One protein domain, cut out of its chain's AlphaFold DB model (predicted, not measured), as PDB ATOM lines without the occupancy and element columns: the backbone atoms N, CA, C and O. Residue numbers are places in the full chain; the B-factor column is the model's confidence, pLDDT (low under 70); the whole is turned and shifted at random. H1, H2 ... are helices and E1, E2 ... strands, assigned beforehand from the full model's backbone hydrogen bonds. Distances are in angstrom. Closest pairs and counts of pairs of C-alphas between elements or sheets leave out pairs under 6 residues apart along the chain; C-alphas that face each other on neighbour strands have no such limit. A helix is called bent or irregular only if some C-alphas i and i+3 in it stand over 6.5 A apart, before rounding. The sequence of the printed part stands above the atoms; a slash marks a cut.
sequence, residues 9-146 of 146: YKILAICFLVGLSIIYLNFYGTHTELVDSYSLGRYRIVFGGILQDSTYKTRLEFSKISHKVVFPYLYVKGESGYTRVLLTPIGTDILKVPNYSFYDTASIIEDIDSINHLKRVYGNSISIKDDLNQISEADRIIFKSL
ATOM      1  N   TYR A   9     146.156  95.866  84.698       91.50
ATOM      2  CA  TYR A   9     145.602  97.192  84.397       91.50
ATOM      3  C   TYR A   9     144.330  97.133  83.534       91.50
ATOM      4  O   TYR A   9     143.450  97.974  83.697       91.50
ATOM      5  N   LYS A  10     144.188  96.131  82.648       91.06
ATOM      6  CA  LYS A  10     142.959  95.941  81.859       91.06
ATOM      7  C   LYS A  10     141.816  95.468  82.747       91.06
ATOM      8  O   LYS A  10     140.700  95.945  82.589       91.06
ATOM      9  N   ILE A  11     142.103  94.577  83.697       90.50
ATOM     10  CA  ILE A  11     141.124  94.117  84.690       90.50
ATOM     11  C   ILE A  11     140.652  95.305  85.537       90.50
ATOM     12  O   ILE A  11     139.451  95.519  85.657       90.50
ATOM     13  N   LEU A  12     141.578  96.130  86.037       92.75
ATOM     14  CA  LEU A  12     141.248  97.334  86.807       92.75
ATOM     15  C   LEU A  12     140.400  98.331  86.003       92.75
ATOM     16  O   LEU A  12     139.405  98.834  86.518       92.75
ATOM     17  N   ALA A  13     140.750  98.577  84.738       93.50
ATOM     18  CA  ALA A  13     139.979  99.459  83.864       93.50
ATOM     19  C   ALA A  13     138.553  98.935  83.623       93.50
ATOM     20  O   ALA A  13     137.596  99.702  83.686       93.50
ATOM     21  N   ILE A  14     138.395  97.625  83.403       92.50
ATOM     22  CA  ILE A  14     137.079  96.992  83.249       92.50
ATOM     23  C   ILE A  14     136.268  97.119  84.543       92.50
ATOM     24  O   ILE A  14     135.118  97.548  84.490       92.50
ATOM     25  N   CYS A  15     136.855  96.815  85.704       91.69
ATOM     26  CA  CYS A  15     136.179  96.965  86.996       91.69
ATOM     27  C   CYS A  15     135.727  98.410  87.242       91.69
ATOM     28  O   CYS A  15     134.612  98.630  87.710       91.69
ATOM     29  N   PHE A  16     136.557  99.390  86.886       91.75
ATOM     30  CA  PHE A  16     136.217 100.806  87.004       91.75
ATOM     31  C   PHE A  16     135.035 101.194  86.102       91.75
ATOM     32  O   PHE A  16     134.089 101.827  86.569       91.75
ATOM     33  N   LEU A  17     135.037 100.761  84.837       92.00
ATOM     34  CA  LEU A  17     133.941 101.022  83.893       92.00
ATOM     35  C   LEU A  17     132.632 100.341  84.308       92.00
ATOM     36  O   LEU A  17     131.565 100.951  84.218       92.00
ATOM     37  N   VAL A  18     132.701  99.098  84.794       89.75
ATOM     38  CA  VAL A  18     131.538  98.379  85.338       89.75
ATOM     39  C   VAL A  18     130.998  99.107  86.568       89.75
ATOM     40  O   VAL A  18     129.794  99.336  86.654       89.75
ATOM     41  N   GLY A  19     131.875  99.544  87.475       85.94
ATOM     42  CA  GLY A  19     131.496 100.342  88.641       85.94
ATOM     43  C   GLY A  19     130.776 101.635  88.250       85.94
ATOM     44  O   GLY A  19     129.680 101.896  88.742       85.94
ATOM     45  N   LEU A  20     131.332 102.401  87.307       84.88
ATOM     46  CA  LEU A  20     130.692 103.614  86.787       84.88
ATOM     47  C   LEU A  20     129.336 103.329  86.136       84.88
ATOM     48  O   LEU A  20     128.391 104.084  86.344       84.88
ATOM     49  N   SER A  21     129.223 102.230  85.389       84.06
ATOM     50  CA  SER A  21     127.974 101.839  84.727       84.06
ATOM     51  C   SER A  21     126.882 101.489  85.740       84.06
ATOM     52  O   SER A  21     125.744 101.927  85.593       84.06
ATOM     53  N   ILE A  22     127.225 100.760  86.808       80.62
ATOM     54  CA  ILE A  22     126.292 100.437  87.899       80.62
ATOM     55  C   ILE A  22     125.853 101.712  88.628       80.62
ATOM     56  O   ILE A  22     124.665 101.884  88.903       80.62
ATOM     57  N   ILE A  23     126.784 102.627  88.911       77.81
ATOM     58  CA  ILE A  23     126.471 103.925  89.529       77.81
ATOM     59  C   ILE A  23     125.524 104.729  88.628       77.81
ATOM     60  O   ILE A  23     124.526 105.260  89.108       77.81
ATOM     61  N   TYR A  24     125.788 104.764  87.322       78.81
ATOM     62  CA  TYR A  24     124.956 105.476  86.354       78.81
ATOM     63  C   TYR A  24     123.532 104.910  86.279       78.81
ATOM     64  O   TYR A  24     122.563 105.669  86.315       78.81
ATOM     65  N   LEU A  25     123.385 103.581  86.257       77.38
ATOM     66  CA  LEU A  25     122.079 102.910  86.267       77.38
ATOM     67  C   LEU A  25     121.263 103.251  87.524       77.38
ATOM     68  O   LEU A  25     120.057 103.461  87.436       77.38
ATOM     69  N   ASN A  26     121.917 103.407  88.678       77.12
ATOM     70  CA  ASN A  26     121.246 103.808  89.917       77.12
ATOM     71  C   ASN A  26     120.696 105.247  89.883       77.12
ATOM     72  O   ASN A  26     119.813 105.577  90.680       77.12
ATOM     73  N   PHE A  27     121.179 106.112  88.984       78.69
ATOM     74  CA  PHE A  27     120.587 107.438  88.786       78.69
ATOM     75  C   PHE A  27     119.284 107.374  87.995       78.69
ATOM     76  O   PHE A  27     118.358 108.105  88.319       78.69
ATOM     77  N   TYR A  28     119.174 106.480  87.011       78.56
ATOM     78  CA  TYR A  28     117.909 106.254  86.300       78.56
ATOM     79  C   TYR A  28     116.880 105.513  87.151       78.56
ATOM     80  O   TYR A  28     115.689 105.615  86.882       78.56
ATOM     81  N   GLY A  29     117.352 104.876  88.220       80.50
ATOM     82  CA  GLY A  29     116.547 104.356  89.303       80.50
ATOM     83  C   GLY A  29     116.339 102.849  89.236       80.50
ATOM     84  O   GLY A  29     116.540 102.196  88.215       80.50
ATOM     85  N   THR A  30     115.956 102.287  90.373       83.19
ATOM     86  CA  THR A  30     115.481 100.911  90.508       83.19
ATOM     87  C   THR A  30     113.988 100.956  90.787       83.19
ATOM     88  O   THR A  30     113.567 101.550  91.783       83.19
ATOM     89  N   HIS A  31     113.206 100.323  89.920       85.31
ATOM     90  CA  HIS A  31     111.749 100.317  89.983       85.31
ATOM     91  C   HIS A  31     111.261  98.983  90.529       85.31
ATOM     92  O   HIS A  31     111.599  97.922  90.001       85.31
ATOM     93  N   THR A  32     110.472  99.038  91.591       83.75
ATOM     94  CA  THR A  32     109.768  97.884  92.156       83.75
ATOM     95  C   THR A  32     108.279  98.194  92.200       83.75
ATOM     96  O   THR A  32     107.888  99.350  92.073       83.75
ATOM     97  N   GLU A  33     107.440  97.185  92.432       80.12
ATOM     98  CA  GLU A  33     105.982  97.375  92.497       80.12
ATOM     99  C   GLU A  33     105.545  98.426  93.531       80.12
ATOM    100  O   GLU A  33     104.517  99.075  93.360       80.12
ATOM    101  N   LEU A  34     106.326  98.610  94.602       83.44
ATOM    102  CA  LEU A  34     105.963  99.469  95.733       83.44
ATOM    103  C   LEU A  34     106.825 100.727  95.859       83.44
ATOM    104  O   LEU A  34     106.437 101.667  96.558       83.44
ATOM    105  N   VAL A  35     108.019 100.724  95.267       89.75
ATOM    106  CA  VAL A  35     109.022 101.771  95.466       89.75
ATOM    107  C   VAL A  35     109.829 101.993  94.191       89.75
ATOM    108  O   VAL A  35     110.507 101.079  93.719       89.75
ATOM    109  N   ASP A  36     109.843 103.236  93.716       92.88
ATOM    110  CA  ASP A  36     110.875 103.721  92.800       92.88
ATOM    111  C   ASP A  36     112.002 104.344  93.626       92.88
ATOM    112  O   ASP A  36     111.749 105.135  94.534       92.88
ATOM    113  N   SER A  37     113.251 103.992  93.345       93.06
ATOM    114  CA  SER A  37     114.411 104.443  94.118       93.06
ATOM    115  C   SER A  37     115.482 105.011  93.199       93.06
ATOM    116  O   SER A  37     115.881 104.355  92.247       93.06
ATOM    117  N   TYR A  38     115.974 106.209  93.506       93.38
ATOM    118  CA  TYR A  38     116.911 106.977  92.689       93.38
ATOM    119  C   TYR A  38     118.097 107.464  93.518       93.38
ATOM    120  O   TYR A  38     118.018 107.560  94.747       93.38
ATOM    121  N   SER A  39     119.191 107.836  92.845       91.00
ATOM    122  CA  SER A  39     120.379 108.409  93.496       91.00
ATOM    123  C   SER A  39     120.892 107.519  94.636       91.00
ATOM    124  O   SER A  39     121.098 107.986  95.757       91.00
ATOM    125  N   LEU A  40     121.049 106.219  94.356       87.62
ATOM    126  CA  LEU A  40     121.494 105.214  95.334       87.62
ATOM    127  C   LEU A  40     120.582 105.129  96.575       87.62
ATOM    128  O   LEU A  40     121.048 104.942  97.695       87.62
ATOM    129  N   GLY A  41     119.271 105.288  96.384       89.31
ATOM    130  CA  GLY A  41     118.280 105.152  97.454       89.31
ATOM    131  C   GLY A  41     118.036 106.411  98.276       89.31
ATOM    132  O   GLY A  41     117.212 106.370  99.191       89.31
ATOM    133  N   ARG A  42     118.681 107.534  97.943       93.25
ATOM    134  CA  ARG A  42     118.379 108.821  98.573       93.25
ATOM    135  C   ARG A  42     116.935 109.226  98.299       93.25
ATOM    136  O   ARG A  42     116.157 109.359  99.239       93.25
ATOM    137  N   TYR A  43     116.565 109.379  97.029       95.69
ATOM    138  CA  TYR A  43     115.200 109.759  96.673       95.69
ATOM    139  C   TYR A  43     114.383 108.519  96.387       95.69
ATOM    140  O   TYR A  43     114.777 107.679  95.579       95.69
ATOM    141  N   ARG A  44     113.240 108.404  97.050       95.69
ATOM    142  CA  ARG A  44     112.340 107.269  96.880       95.69
ATOM    143  C   ARG A  44     110.938 107.780  96.632       95.69
ATOM    144  O   ARG A  44     110.500 108.697  97.311       95.69
ATOM    145  N   ILE A  45     110.241 107.183  95.682       95.19
ATOM    146  CA  ILE A  45     108.805 107.353  95.524       95.19
ATOM    147  C   ILE A  45     108.181 106.094  96.103       95.19
ATOM    148  O   ILE A  45     108.333 105.017  95.531       95.19
ATOM    149  N   VAL A  46     107.555 106.214  97.268       92.81
ATOM    150  CA  VAL A  46     106.976 105.079  98.002       92.81
ATOM    151  C   VAL A  46     105.470 104.965  97.763       92.81
ATOM    152  O   VAL A  46     104.864 105.821  97.112       92.81
ATOM    153  N   PHE A  47     104.867 103.901  98.298       84.19
ATOM    154  CA  PHE A  47     103.423 103.678  98.274       84.19
ATOM    155  C   PHE A  47     102.641 104.942  98.676       84.19
ATOM    156  O   PHE A  47     103.029 105.656  99.600       84.19
ATOM    157  N   GLY A  48     101.562 105.237  97.947       83.06
ATOM    158  CA  GLY A  48     100.843 106.515  98.048       83.06
ATOM    159  C   GLY A  48     101.445 107.647  97.203       83.06
ATOM    160  O   GLY A  48     100.960 108.773  97.250       83.06
ATOM    161  N   GLY A  49     102.490 107.373  96.411       90.44
ATOM    162  CA  GLY A  49     103.079 108.349  95.494       90.44
ATOM    163  C   GLY A  49     103.865 109.452  96.202       90.44
ATOM    164  O   GLY A  49     103.952 110.561  95.683       90.44
ATOM    165  N   ILE A  50     104.418 109.173  97.381       94.50
ATOM    166  CA  ILE A  50     105.166 110.160  98.164       94.50
ATOM    167  C   ILE A  50     106.623 110.148  97.711       94.50
ATOM    168  O   ILE A  50     107.304 109.131  97.861       94.50
ATOM    169  N   LEU A  51     107.113 111.275  97.189       96.94
ATOM    170  CA  LEU A  51     108.544 111.484  96.976       96.94
ATOM    171  C   LEU A  51     109.187 111.868  98.307       96.94
ATOM    172  O   LEU A  51     108.897 112.934  98.848       96.94
ATOM    173  N   GLN A  52     110.098 111.039  98.796       95.81
ATOM    174  CA  GLN A  52     110.849 111.266 100.027       95.81
ATOM    175  C   GLN A  52     112.355 111.359  99.763       95.81
ATOM    176  O   GLN A  52     112.898 110.631  98.929       95.81
ATOM    177  N   ASP A  53     113.030 112.222 100.516       95.88
ATOM    178  CA  ASP A  53     114.483 112.235 100.660       95.88
ATOM    179  C   ASP A  53     114.853 111.453 101.926       95.88
ATOM    180  O   ASP A  53     114.662 111.902 103.055       95.88
ATOM    181  N   SER A  54     115.387 110.251 101.735       94.56
ATOM    182  CA  SER A  54     115.727 109.317 102.811       94.56
ATOM    183  C   SER A  54     116.905 109.798 103.657       94.56
ATOM    184  O   SER A  54     117.050 109.355 104.796       94.56
ATOM    185  N   THR A  55     117.738 110.702 103.131       93.44
ATOM    186  CA  THR A  55     118.856 111.286 103.881       93.44
ATOM    187  C   THR A  55     118.343 112.257 104.937       93.44
ATOM    188  O   THR A  55     118.759 112.178 106.091       93.44
ATOM    189  N   TYR A  56     117.415 113.137 104.558       93.12
ATOM    190  CA  TYR A  56     116.858 114.152 105.458       93.12
ATOM    191  C   TYR A  56     115.553 113.725 106.140       93.12
ATOM    192  O   TYR A  56     115.098 114.408 107.053       93.12
ATOM    193  N   LYS A  57     114.993 112.573 105.749       93.31
ATOM    194  CA  LYS A  57     113.714 112.030 106.232       93.31
ATOM    195  C   LYS A  57     112.540 112.987 106.006       93.31
ATOM    196  O   LYS A  57     111.662 113.099 106.853       93.31
ATOM    197  N   THR A  58     112.535 113.650 104.856       94.06
ATOM    198  CA  THR A  58     111.525 114.638 104.462       94.06
ATOM    199  C   THR A  58     110.754 114.174 103.235       94.06
ATOM    200  O   THR A  58     111.271 113.457 102.373       94.06
ATOM    201  N   ARG A  59     109.504 114.608 103.138       94.88
ATOM    202  CA  ARG A  59     108.583 114.369 102.031       94.88
ATOM    203  C   ARG A  59     108.534 115.629 101.171       94.88
ATOM    204  O   ARG A  59     108.192 116.713 101.631       94.88
ATOM    205  N   LEU A  60     108.922 115.489  99.911       96.50
ATOM    206  CA  LEU A  60     109.062 116.594  98.964       96.50
ATOM    207  C   LEU A  60     107.830 116.747  98.066       96.50
ATOM    208  O   LEU A  60     107.458 117.864  97.710       96.50
ATOM    209  N   GLU A  61     107.182 115.636  97.714       96.12
ATOM    210  CA  GLU A  61     105.993 115.601  96.858       96.12
ATOM    211  C   GLU A  61     104.992 114.583  97.401       96.12
ATOM    212  O   GLU A  61     105.390 113.498  97.830       96.12
ATOM    213  N   PHE A  62     103.706 114.925  97.363       93.81
ATOM    214  CA  PHE A  62     102.616 114.064  97.823       93.81
ATOM    215  C   PHE A  62     101.698 113.709  96.656       93.81
ATOM    216  O   PHE A  62     101.505 114.527  95.755       93.81
ATOM    217  N   SER A  63     101.135 112.497  96.684       92.31
ATOM    218  CA  SER A  63     100.209 111.999  95.660       92.31
ATOM    219  C   SER A  63     100.762 112.171  94.238       92.31
ATOM    220  O   SER A  63     100.196 112.893  93.417       92.31
ATOM    221  N   LYS A  64     101.917 111.558  93.942       94.88
ATOM    222  CA  LYS A  64     102.536 111.596  92.607       94.88
ATOM    223  C   LYS A  64     101.512 111.267  91.521       94.88
ATOM    224  O   LYS A  64     100.989 110.156  91.468       94.88
ATOM    225  N   ILE A  65     101.375 112.196  90.583       96.25
ATOM    226  CA  ILE A  65     100.638 112.030  89.330       96.25
ATOM    227  C   ILE A  65     101.582 111.475  88.261       96.25
ATOM    228  O   ILE A  65     101.267 110.504  87.580       96.25
ATOM    229  N   SER A  66     102.767 112.074  88.129       96.56
ATOM    230  CA  SER A  66     103.721 111.748  87.068       96.56
ATOM    231  C   SER A  66     105.142 112.116  87.474       96.56
ATOM    232  O   SER A  66     105.362 112.961  88.343       96.56
ATOM    233  N   HIS A  67     106.126 111.459  86.869       96.62
ATOM    234  CA  HIS A  67     107.534 111.773  87.084       96.62
ATOM    235  C   HIS A  67     108.383 111.372  85.881       96.62
ATOM    236  O   HIS A  67     108.014 110.485  85.111       96.62
ATOM    237  N   LYS A  68     109.535 112.023  85.727       95.50
ATOM    238  CA  LYS A  68     110.483 111.769  84.642       95.50
ATOM    239  C   LYS A  68     111.905 112.052  85.095       95.50
ATOM    240  O   LYS A  68     112.174 113.076  85.722       95.50
ATOM    241  N   VAL A  69     112.826 111.181  84.704       95.12
ATOM    242  CA  VAL A  69     114.263 111.433  84.834       95.12
ATOM    243  C   VAL A  69     114.758 112.143  83.577       95.12
ATOM    244  O   VAL A  69     114.621 111.636  82.462       95.12
ATOM    245  N   VAL A  70     115.355 113.316  83.761       94.75
ATOM    246  CA  VAL A  70     116.175 114.004  82.758       94.75
ATOM    247  C   VAL A  70     117.491 114.312  83.450       94.75
ATOM    248  O   VAL A  70     117.605 115.302  84.173       94.75
ATOM    249  N   PHE A  71     118.454 113.400  83.297       91.25
ATOM    250  CA  PHE A  71     119.720 113.443  84.024       91.25
ATOM    251  C   PHE A  71     120.382 114.834  83.906       91.25
ATOM    252  O   PHE A  71     120.467 115.363  82.795       91.25
ATOM    253  N   PRO A  72     120.838 115.439  85.020       93.25
ATOM    254  CA  PRO A  72     121.047 114.831  86.338       93.25
ATOM    255  C   PRO A  72     119.862 114.947  87.308       93.25
ATOM    256  O   PRO A  72     120.060 114.815  88.512       93.25
ATOM    257  N   TYR A  73     118.643 115.191  86.828       96.75
ATOM    258  CA  TYR A  73     117.498 115.506  87.677       96.75
ATOM    259  C   TYR A  73     116.343 114.511  87.548       96.75
ATOM    260  O   TYR A  73     116.048 113.988  86.472       96.75
ATOM    261  N   LEU A  74     115.642 114.309  88.660       97.56
ATOM    262  CA  LEU A  74     114.316 113.704  88.703       97.56
ATOM    263  C   LEU A  74     113.286 114.819  88.862       97.56
ATOM    264  O   LEU A  74     113.380 115.612  89.798       97.56
ATOM    265  N   TYR A  75     112.303 114.850  87.971       98.38
ATOM    266  CA  TYR A  75     111.166 115.761  88.009       98.38
ATOM    267  C   TYR A  75     109.931 114.974  88.422       98.38
ATOM    268  O   TYR A  75     109.656 113.920  87.851       98.38
ATOM    269  N   VAL A  76     109.184 115.484  89.389       98.31
ATOM    270  CA  VAL A  76     107.975 114.863  89.927       98.31
ATOM    271  C   VAL A  76     106.873 115.910  89.978       98.31
ATOM    272  O   VAL A  76     107.099 117.044  90.397       98.31
ATOM    273  N   LYS A  77     105.683 115.519  89.537       98.00
ATOM    274  CA  LYS A  77     104.440 116.273  89.656       98.00
ATOM    275  C   LYS A  77     103.497 115.481  90.549       98.00
ATOM    276  O   LYS A  77     103.223 114.310  90.269       98.00
ATOM    277  N   GLY A  78     103.003 116.113  91.601       96.62
ATOM    278  CA  GLY A  78     102.010 115.553  92.509       96.62
ATOM    279  C   GLY A  78     100.929 116.570  92.841       96.62
ATOM    280  O   GLY A  78     100.843 117.636  92.228       96.62
ATOM    281  N   GLU A  79     100.095 116.243  93.819       94.56
ATOM    282  CA  GLU A  79      99.060 117.162  94.302       94.56
ATOM    283  C   GLU A  79      99.654 118.335  95.090       94.56
ATOM    284  O   GLU A  79      99.081 119.428  95.072       94.56
ATOM    285  N   SER A  80     100.823 118.149  95.723       94.75
ATOM    286  CA  SER A  80     101.516 119.225  96.444       94.75
ATOM    287  C   SER A  80     102.346 120.140  95.537       94.75
ATOM    288  O   SER A  80     102.933 121.115  96.016       94.75
ATOM    289  N   GLY A  81     102.359 119.888  94.226       97.19
ATOM    290  CA  GLY A  81     102.932 120.750  93.197       97.19
ATOM    291  C   GLY A  81     103.961 120.048  92.311       97.19
ATOM    292  O   GLY A  81     103.747 118.941  91.814       97.19
ATOM    293  N   TYR A  82     105.069 120.742  92.060       98.31
ATOM    294  CA  TYR A  82     106.158 120.279  91.204       98.31
ATOM    295  C   TYR A  82     107.473 120.285  91.965       98.31
ATOM    296  O   TYR A  82     107.848 121.305  92.543       98.31
ATOM    297  N   THR A  83     108.209 119.183  91.893       98.56
ATOM    298  CA  THR A  83     109.514 119.037  92.531       98.56
ATOM    299  C   THR A  83     110.547 118.550  91.526       98.56
ATOM    300  O   THR A  83     110.323 117.569  90.821       98.56
ATOM    301  N   ARG A  84     111.714 119.192  91.487       98.38
ATOM    302  CA  ARG A  84     112.919 118.685  90.822       98.38
ATOM    303  C   ARG A  84     113.982 118.418  91.877       98.38
ATOM    304  O   ARG A  84     114.246 119.299  92.690       98.38
ATOM    305  N   VAL A  85     114.617 117.250  91.836       98.19
ATOM    306  CA  VAL A  85     115.734 116.892  92.726       98.19
ATOM    307  C   VAL A  85     116.958 116.462  91.928       98.19
ATOM    308  O   VAL A  85     116.843 115.746  90.932       98.19
ATOM    309  N   LEU A  86     118.136 116.904  92.363       96.44
ATOM    310  CA  LEU A  86     119.421 116.489  91.805       96.44
ATOM    311  C   LEU A  86     119.751 115.053  92.208       96.44
ATOM    312  O   LEU A  86     119.769 114.744  93.395       96.44
ATOM    313  N   LEU A  87     120.067 114.204  91.233       94.38
ATOM    314  CA  LEU A  87     120.330 112.774  91.415       94.38
ATOM    315  C   LEU A  87     121.807 112.428  91.618       94.38
ATOM    316  O   LEU A  87     122.131 111.267  91.850       94.38
ATOM    317  N   THR A  88     122.718 113.392  91.504       87.44
ATOM    318  CA  THR A  88     124.138 113.135  91.748       87.44
ATOM    319  C   THR A  88     124.412 112.968  93.245       87.44
ATOM    320  O   THR A  88     123.782 113.632  94.067       87.44
ATOM    321  N   PRO A  89     125.405 112.146  93.630       74.19
ATOM    322  CA  PRO A  89     125.740 111.923  95.036       74.19
ATOM    323  C   PRO A  89     126.431 113.135  95.675       74.19
ATOM    324  O   PRO A  89     126.524 113.227  96.896       74.19
ATOM    325  N   ILE A  90     126.942 114.053  94.853       81.56
ATOM    326  CA  ILE A  90     127.640 115.256  95.291       81.56
ATOM    327  C   ILE A  90     126.667 116.426  95.185       81.56
ATOM    328  O   ILE A  90     126.196 116.750  94.096       81.56
ATOM    329  N   GLY A  91     126.397 117.059  96.325       87.31
ATOM    330  CA  GLY A  91     125.535 118.231  96.423       87.31
ATOM    331  C   GLY A  91     124.062 117.912  96.676       87.31
ATOM    332  O   GLY A  91     123.629 116.768  96.807       87.31
ATOM    333  N   THR A  92     123.283 118.976  96.818       94.00
ATOM    334  CA  THR A  92     121.823 118.940  96.882       94.00
ATOM    335  C   THR A  92     121.329 120.168  96.140       94.00
ATOM    336  O   THR A  92     121.771 121.273  96.432       94.00
ATOM    337  N   ASP A  93     120.445 119.961  95.177       97.12
ATOM    338  CA  ASP A  93     119.725 121.029  94.492       97.12
ATOM    339  C   ASP A  93     118.282 120.564  94.325       97.12
ATOM    340  O   ASP A  93     118.018 119.511  93.729       97.12
ATOM    341  N   ILE A  94     117.372 121.317  94.933       98.19
ATOM    342  CA  ILE A  94     115.942 121.049  94.933       98.19
ATOM    343  C   ILE A  94     115.229 122.299  94.443       98.19
ATOM    344  O   ILE A  94     115.434 123.398  94.955       98.19
ATOM    345  N   LEU A  95     114.330 122.119  93.487       98.56
ATOM    346  CA  LEU A  95     113.395 123.148  93.060       98.56
ATOM    347  C   LEU A  95     111.987 122.678  93.401       98.56
ATOM    348  O   LEU A  95     111.601 121.582  92.999       98.56
ATOM    349  N   LYS A  96     111.218 123.501  94.114       98.38
ATOM    350  CA  LYS A  96     109.815 123.229  94.433       98.38
ATOM    351  C   LYS A  96     108.951 124.391  93.963       98.38
ATOM    352  O   LYS A  96     109.193 125.538  94.339       98.38
ATOM    353  N   VAL A  97     107.925 124.070  93.185       98.31
ATOM    354  CA  VAL A  97     106.797 124.956  92.890       98.31
ATOM    355  C   VAL A  97     105.590 124.394  93.631       98.31
ATOM    356  O   VAL A  97     105.032 123.389  93.185       98.31
ATOM    357  N   PRO A  98     105.247 124.924  94.815       97.19
ATOM    358  CA  PRO A  98     104.223 124.334  95.654       97.19
ATOM    359  C   PRO A  98     102.824 124.667  95.143       97.19
ATOM    360  O   PRO A  98     102.548 125.777  94.694       97.19
ATOM    361  N   ASN A  99     101.910 123.714  95.278       95.94
ATOM    362  CA  ASN A  99     100.485 123.989  95.199       95.94
ATOM    363  C   ASN A  99     100.012 124.494  96.569       95.94
ATOM    364  O   ASN A  99      99.741 123.696  97.465       95.94
ATOM    365  N   TYR A 100      99.935 125.811  96.759       93.12
ATOM    366  CA  TYR A 100      99.570 126.382  98.061       93.12
ATOM    367  C   TYR A 100      98.182 125.946  98.543       93.12
ATOM    368  O   TYR A 100      98.034 125.654  99.721       93.12
ATOM    369  N   SER A 101      97.213 125.740  97.643       92.12
ATOM    370  CA  SER A 101      95.889 125.225  98.025       92.12
ATOM    371  C   SER A 101      95.958 123.835  98.665       92.12
ATOM    372  O   SER A 101      95.184 123.547  99.582       92.12
ATOM    373  N   PHE A 102      96.882 122.980  98.203       92.50
ATOM    374  CA  PHE A 102      97.153 121.702  98.857       92.50
ATOM    375  C   PHE A 102      97.679 121.945 100.266       92.50
ATOM    376  O   PHE A 102      97.101 121.421 101.206       92.50
ATOM    377  N   TYR A 103      98.722 122.765 100.425       90.12
ATOM    378  CA  TYR A 103      99.348 123.016 101.728       90.12
ATOM    379  C   TYR A 103      98.417 123.703 102.732       90.12
ATOM    380  O   TYR A 103      98.459 123.358 103.909       90.12
ATOM    381  N   ASP A 104      97.548 124.604 102.283       87.50
ATOM    382  CA  ASP A 104      96.570 125.278 103.139       87.50
ATOM    383  C   ASP A 104      95.554 124.275 103.700       87.50
ATOM    384  O   ASP A 104      95.265 124.280 104.895       87.50
ATOM    385  N   THR A 105      95.084 123.339 102.869       82.38
ATOM    386  CA  THR A 105      94.149 122.275 103.282       82.38
ATOM    387  C   THR A 105      94.847 121.209 104.132       82.38
ATOM    388  O   THR A 105      94.347 120.782 105.172       82.38
ATOM    389  N   ALA A 106      96.033 120.799 103.693       74.31
ATOM    390  CA  ALA A 106      96.896 119.814 104.324       74.31
ATOM    391  C   ALA A 106      97.414 120.253 105.694       74.31
ATOM    392  O   ALA A 106      97.687 119.393 106.519       74.31
ATOM    393  N   SER A 107      97.539 121.559 105.953       61.84
ATOM    394  CA  SER A 107      98.009 122.098 107.237       61.84
ATOM    395  C   SER A 107      97.139 121.694 108.436       61.84
ATOM    396  O   SER A 107      97.581 121.794 109.578       61.84
ATOM    397  N   ILE A 108      95.925 121.197 108.178       60.88
ATOM    398  CA  ILE A 108      95.000 120.637 109.170       60.88
ATOM    399  C   ILE A 108      95.416 119.209 109.584       60.88
ATOM    400  O   ILE A 108      95.038 118.734 110.653       60.88
ATOM    401  N   ILE A 109      96.207 118.519 108.759       62.00
ATOM    402  CA  ILE A 109      96.673 117.144 108.959       62.00
ATOM    403  C   ILE A 109      98.157 117.196 109.363       62.00
ATOM    404  O   ILE A 109      99.007 117.616 108.585       62.00
ATOM    405  N   GLU A 110      98.487 116.757 110.582       58.41
ATOM    406  CA  GLU A 110      99.813 116.950 111.206       58.41
ATOM    407  C   GLU A 110     101.002 116.254 110.503       58.41
ATOM    408  O   GLU A 110     102.151 116.511 110.851       58.41
ATOM    409  N   ASP A 111     100.769 115.396 109.504       73.06
ATOM    410  CA  ASP A 111     101.801 114.521 108.918       73.06
ATOM    411  C   ASP A 111     102.336 115.000 107.548       73.06
ATOM    412  O   ASP A 111     102.675 114.200 106.665       73.06
ATOM    413  N   ILE A 112     102.386 116.320 107.329       83.38
ATOM    414  CA  ILE A 112     102.840 116.925 106.065       83.38
ATOM    415  C   ILE A 112     103.988 117.909 106.307       83.38
ATOM    416  O   ILE A 112     103.880 118.870 107.071       83.38
ATOM    417  N   ASP A 113     105.093 117.704 105.587       88.69
ATOM    418  CA  ASP A 113     106.238 118.608 105.612       88.69
ATOM    419  C   ASP A 113     105.889 119.940 104.942       88.69
ATOM    420  O   ASP A 113     105.814 120.060 103.716       88.69
ATOM    421  N   SER A 114     105.672 120.966 105.766       91.56
ATOM    422  CA  SER A 114     105.371 122.319 105.290       91.56
ATOM    423  C   SER A 114     106.518 122.922 104.470       91.56
ATOM    424  O   SER A 114     107.694 122.616 104.672       91.56
ATOM    425  N   ILE A 115     106.203 123.897 103.615       93.94
ATOM    426  CA  ILE A 115     107.215 124.647 102.851       93.94
ATOM    427  C   ILE A 115     108.260 125.307 103.763       93.94
ATOM    428  O   ILE A 115     109.445 125.339 103.431       93.94
ATOM    429  N   ASN A 116     107.854 125.783 104.943       93.00
ATOM    430  CA  ASN A 116     108.777 126.347 105.929       93.00
ATOM    431  C   ASN A 116     109.687 125.284 106.555       93.00
ATOM    432  O   ASN A 116     110.861 125.563 106.807       93.00
ATOM    433  N   HIS A 117     109.175 124.070 106.777       93.50
ATOM    434  CA  HIS A 117     109.994 122.941 107.211       93.50
ATOM    435  C   HIS A 117     111.046 122.595 106.149       93.50
ATOM    436  O   HIS A 117     112.234 122.544 106.466       93.50
ATOM    437  N   LEU A 118     110.645 122.479 104.880       95.69
ATOM    438  CA  LEU A 118     111.572 122.203 103.778       95.69
ATOM    439  C   LEU A 118     112.660 123.283 103.655       95.69
ATOM    440  O   LEU A 118     113.843 122.957 103.573       95.69
ATOM    441  N   LYS A 119     112.291 124.570 103.731       96.38
ATOM    442  CA  LYS A 119     113.261 125.684 103.757       96.38
ATOM    443  C   LYS A 119     114.250 125.562 104.918       96.38
ATOM    444  O   LYS A 119     115.433 125.833 104.735       96.38
ATOM    445  N   ARG A 120     113.793 125.144 106.103       96.19
ATOM    446  CA  ARG A 120     114.656 124.959 107.282       96.19
ATOM    447  C   ARG A 120     115.643 123.806 107.100       96.19
ATOM    448  O   ARG A 120     116.798 123.954 107.477       96.19
ATOM    449  N   VAL A 121     115.191 122.682 106.548       96.44
ATOM    450  CA  VAL A 121     116.019 121.479 106.365       96.44
ATOM    451  C   VAL A 121     117.082 121.687 105.289       96.44
ATOM    452  O   VAL A 121     118.242 121.344 105.497       96.44
ATOM    453  N   TYR A 122     116.702 122.263 104.149       96.62
ATOM    454  CA  TYR A 122     117.581 122.352 102.982       96.62
ATOM    455  C   TYR A 122     118.309 123.692 102.843       96.62
ATOM    456  O   TYR A 122     119.298 123.775 102.106       96.62
ATOM    457  N   GLY A 123     117.849 124.740 103.532       96.69
ATOM    458  CA  GLY A 123     118.439 126.076 103.473       96.69
ATOM    459  C   GLY A 123     118.568 126.572 102.033       96.69
ATOM    460  O   GLY A 123     117.605 126.578 101.274       96.69
ATOM    461  N   ASN A 124     119.788 126.929 101.634       96.00
ATOM    462  CA  ASN A 124     120.078 127.431 100.286       96.00
ATOM    463  C   ASN A 124     120.036 126.348  99.193       96.00
ATOM    464  O   ASN A 124     120.113 126.678  98.014       96.00
ATOM    465  N   SER A 125     119.928 125.069  99.566       96.75
ATOM    466  CA  SER A 125     119.861 123.951  98.616       96.75
ATOM    467  C   SER A 125     118.454 123.737  98.053       96.75
ATOM    468  O   SER A 125     118.285 122.925  97.146       96.75
ATOM    469  N   ILE A 126     117.442 124.427  98.599       98.25
ATOM    470  CA  ILE A 126     116.078 124.411  98.075       98.25
ATOM    471  C   ILE A 126     115.670 125.791  97.563       98.25
ATOM    472  O   ILE A 126     115.692 126.791  98.278       98.25
ATOM    473  N   SER A 127     115.237 125.832  96.310       98.06
ATOM    474  CA  SER A 127     114.593 126.987  95.700       98.06
ATOM    475  C   SER A 127     113.085 126.775  95.691       98.06
ATOM    476  O   SER A 127     112.582 125.908  94.980       98.06
ATOM    477  N   ILE A 128     112.356 127.579  96.465       97.94
ATOM    478  CA  ILE A 128     110.891 127.638  96.398       97.94
ATOM    479  C   ILE A 128     110.496 128.745  95.424       97.94
ATOM    480  O   ILE A 128     110.980 129.872  95.555       97.94
ATOM    481  N   LYS A 129     109.639 128.425  94.458       97.81
ATOM    482  CA  LYS A 129     109.101 129.363  93.469       97.81
ATOM    483  C   LYS A 129     107.588 129.313  93.503       97.81
ATOM    484  O   LYS A 129     107.032 128.227  93.515       97.81
ATOM    485  N   ASP A 130     106.934 130.462  93.493       96.19
ATOM    486  CA  ASP A 130     105.477 130.521  93.646       96.19
ATOM    487  C   ASP A 130     104.737 130.088  92.378       96.19
ATOM    488  O   ASP A 130     103.574 129.707  92.441       96.19
ATOM    489  N   ASP A 131     105.411 130.142  91.227       94.94
ATOM    490  CA  ASP A 131     104.812 129.850  89.930       94.94
ATOM    491  C   ASP A 131     105.838 129.288  88.933       94.94
ATOM    492  O   ASP A 131     107.036 129.595  88.988       94.94
ATOM    493  N   LEU A 132     105.355 128.500  87.965       95.00
ATOM    494  CA  LEU A 132     106.171 127.929  86.887       95.00
ATOM    495  C   LEU A 132     106.817 128.991  85.977       95.00
ATOM    496  O   LEU A 132     107.718 128.669  85.211       95.00
ATOM    497  N   ASN A 133     106.399 130.253  86.014       95.88
ATOM    498  CA  ASN A 133     107.051 131.336  85.274       95.88
ATOM    499  C   ASN A 133     108.310 131.871  85.970       95.88
ATOM    500  O   ASN A 133     109.075 132.604  85.349       95.88
ATOM    501  N   GLN A 134     108.547 131.505  87.233       97.38
ATOM    502  CA  GLN A 134     109.737 131.907  87.990       97.38
ATOM    503  C   GLN A 134     110.892 130.889  87.899       97.38
ATOM    504  O   GLN A 134     111.916 131.048  88.576       97.38
ATOM    505  N   ILE A 135     110.724 129.827  87.107       97.50
ATOM    506  CA  ILE A 135     111.730 128.784  86.860       97.50
ATOM    507  C   ILE A 135     112.291 128.906  85.442       97.50
ATOM    508  O   ILE A 135     111.785 129.673  84.622       97.50
ATOM    509  N   SER A 136     113.358 128.162  85.149       97.38
ATOM    510  CA  SER A 136     113.954 128.178  83.813       97.38
ATOM    511  C   SER A 136     112.980 127.638  82.761       97.38
ATOM    512  O   SER A 136     112.140 126.782  83.053       97.38
ATOM    513  N   GLU A 137     113.113 128.097  81.514       97.75
ATOM    514  CA  GLU A 137     112.254 127.611  80.430       97.75
ATOM    515  C   GLU A 137     112.415 126.104  80.190       97.75
ATOM    516  O   GLU A 137     111.438 125.397  79.947       97.75
ATOM    517  N   ALA A 138     113.641 125.596  80.333       97.19
ATOM    518  CA  ALA A 138     113.931 124.172  80.219       97.19
ATOM    519  C   ALA A 138     113.165 123.352  81.273       97.19
ATOM    520  O   ALA A 138     112.496 122.377  80.924       97.19
ATOM    521  N   ASP A 139     113.197 123.777  82.541       97.88
ATOM    522  CA  ASP A 139     112.446 123.116  83.617       97.88
ATOM    523  C   ASP A 139     110.936 123.200  83.374       97.88
ATOM    524  O   ASP A 139     110.211 122.217  83.539       97.88
ATOM    525  N   ARG A 140     110.452 124.371  82.941       97.75
ATOM    526  CA  ARG A 140     109.033 124.624  82.676       97.75
ATOM    527  C   ARG A 140     108.481 123.711  81.586       97.75
ATOM    528  O   ARG A 140     107.383 123.180  81.745       97.75
ATOM    529  N   ILE A 141     109.226 123.508  80.499       97.81
ATOM    530  CA  ILE A 141     108.844 122.586  79.419       97.81
ATOM    531  C   ILE A 141     108.732 121.154  79.953       97.81
ATOM    532  O   ILE A 141     107.750 120.471  79.662       97.81
ATOM    533  N   ILE A 142     109.693 120.710  80.770       98.00
ATOM    534  CA  ILE A 142     109.669 119.362  81.349       98.00
ATOM    535  C   ILE A 142     108.461 119.201  82.274       98.00
ATOM    536  O   ILE A 142     107.689 118.264  82.083       98.00
ATOM    537  N   PHE A 143     108.234 120.122  83.213       97.69
ATOM    538  CA  PHE A 143     107.091 120.048  84.126       97.69
ATOM    539  C   PHE A 143     105.736 120.093  83.417       97.69
ATOM    540  O   PHE A 143     104.802 119.420  83.851       97.69
ATOM    541  N   LYS A 144     105.613 120.838  82.313       96.00
ATOM    542  CA  LYS A 144     104.393 120.844  81.490       96.00
ATOM    543  C   LYS A 144     104.166 119.533  80.738       96.00
ATOM    544  O   LYS A 144     103.032 119.250  80.372       96.00
ATOM    545  N   SER A 145     105.221 118.751  80.508       96.69
ATOM    546  CA  SER A 145     105.126 117.423  79.890       96.69
ATOM    547  C   SER A 145     104.780 116.299  80.874       96.69
ATOM    548  O   SER A 145     104.592 115.167  80.428       96.69
ATOM    549  N   LEU A 146     104.731 116.595  82.182       94.00
ATOM    550  CA  LEU A 146     104.392 115.638  83.241       94.00
ATOM    551  C   LEU A 146     102.888 115.505  83.484       94.00
ATOM    552  O   LEU A 146     102.169 116.531  83.584       94.00
TER     553      LEU A 146
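AT A GLANCE: This is residues 9 to 146 of the 146 residues of an uncharacterized protein of Veillonella tobetsuensis (UniProt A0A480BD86). A compact body of two sheets face to face, a sandwich, has one long helix, H1, sticking out from it like a handle with its residues 9 to 22. H4 packs on the larger sheet, H3 lies over that sheet's edge strand E9 on the opposite face, and the short H2 sits at the end of the body far from H1. The printed part has 138 residues with four named helices and nine named strands, in the order H1 E1 E2 E3 E4 E5 E6 E7 E8 H2 H3 E9 H4, class mixed. The sheet E1 E2 E3 E4 is antiparallel and the sheet E5 E6 E7 E8 E9 mixed. The whole is compact by its radius of gyration of the C-alphas, 16.2 A, yet elongated, spanning 60 by 31 by 28 A.

IN THESE COORDINATES: H1, residues 9 to 28, begins at C-alpha 9 (145.602, 97.192, 84.397) and is 29.2 A long. E1, 36 to 38, E2, 43 to 46, E3, 50 to 53, and E4, 58 to 61, follow. Then come E5, 66 to 70, 13.4 A, E6, 73 to 78, 16.2 A, E7, 81 to 86, 17.1 A, and E8, 94 to 98, 12.2 A. H2 is 100 to 106, H3 115 to 125, 13.4 A, and E9 126 to 128. H4, 137 to 144, 10.4 A, ends at C-alpha 144 (104.393, 120.844, 81.490).

HOW THE PARTS SIT: E5 to E8 form a meander, each strand the antiparallel neighbour of the one before; N 68 and O 75 are 2.9 A apart across E5 and E6, N 83 and O 76 2.8 A across E6 and E7, and N 84 and O 95 2.8 A across E7 and E8. E9 is parallel to E8, with N 127 and O 94 2.8 A apart, and E8, H2, H3 and E9 make a strand-helix-strand unit with a right-handed crossover. E1 to E4 form a second meander; N 38 and O 43 are 2.8 A apart, N 52 and O 44 2.8 A, and N 53 and O 58 2.8 A. The sheets' facing parts are 10.1 A centre to centre, with strands at 35 degrees; the closest C-alphas of E4 and E6, Glu 61 and Gly 78, are 5.9 A apart. H4 is on the larger sheet at a height of 9.6 A, slantwise to E6 at 36 degrees on the local plane; the closest C-alphas of H4 and E6 are Phe 143 and Tyr 75, 7.1 A apart. H3 lies over E9 on the opposite face, height 7.1 A, along the strands at 11 degrees on the local plane; it is irregular, C-alphas 121 and 124 being 9.4 A apart. H1 only grazes the larger sheet with its residues 27 to 28, and H2 is not on it, but only just, with 4 pairs of C-alphas within 10 A. Every O i to N i+4 pair is within hydrogen-bond range in H2 and H4, against 15 of 16 in H1 and 5 of 7 in H3.

THE WHOLE: The C-alphas of Tyr 9 and Ile 108, the two farthest apart, are 61.0 A apart. The printed part has no cut and no long link. Mean pLDDT of the printed part is 91.4; residues 107 to 110 are under 70.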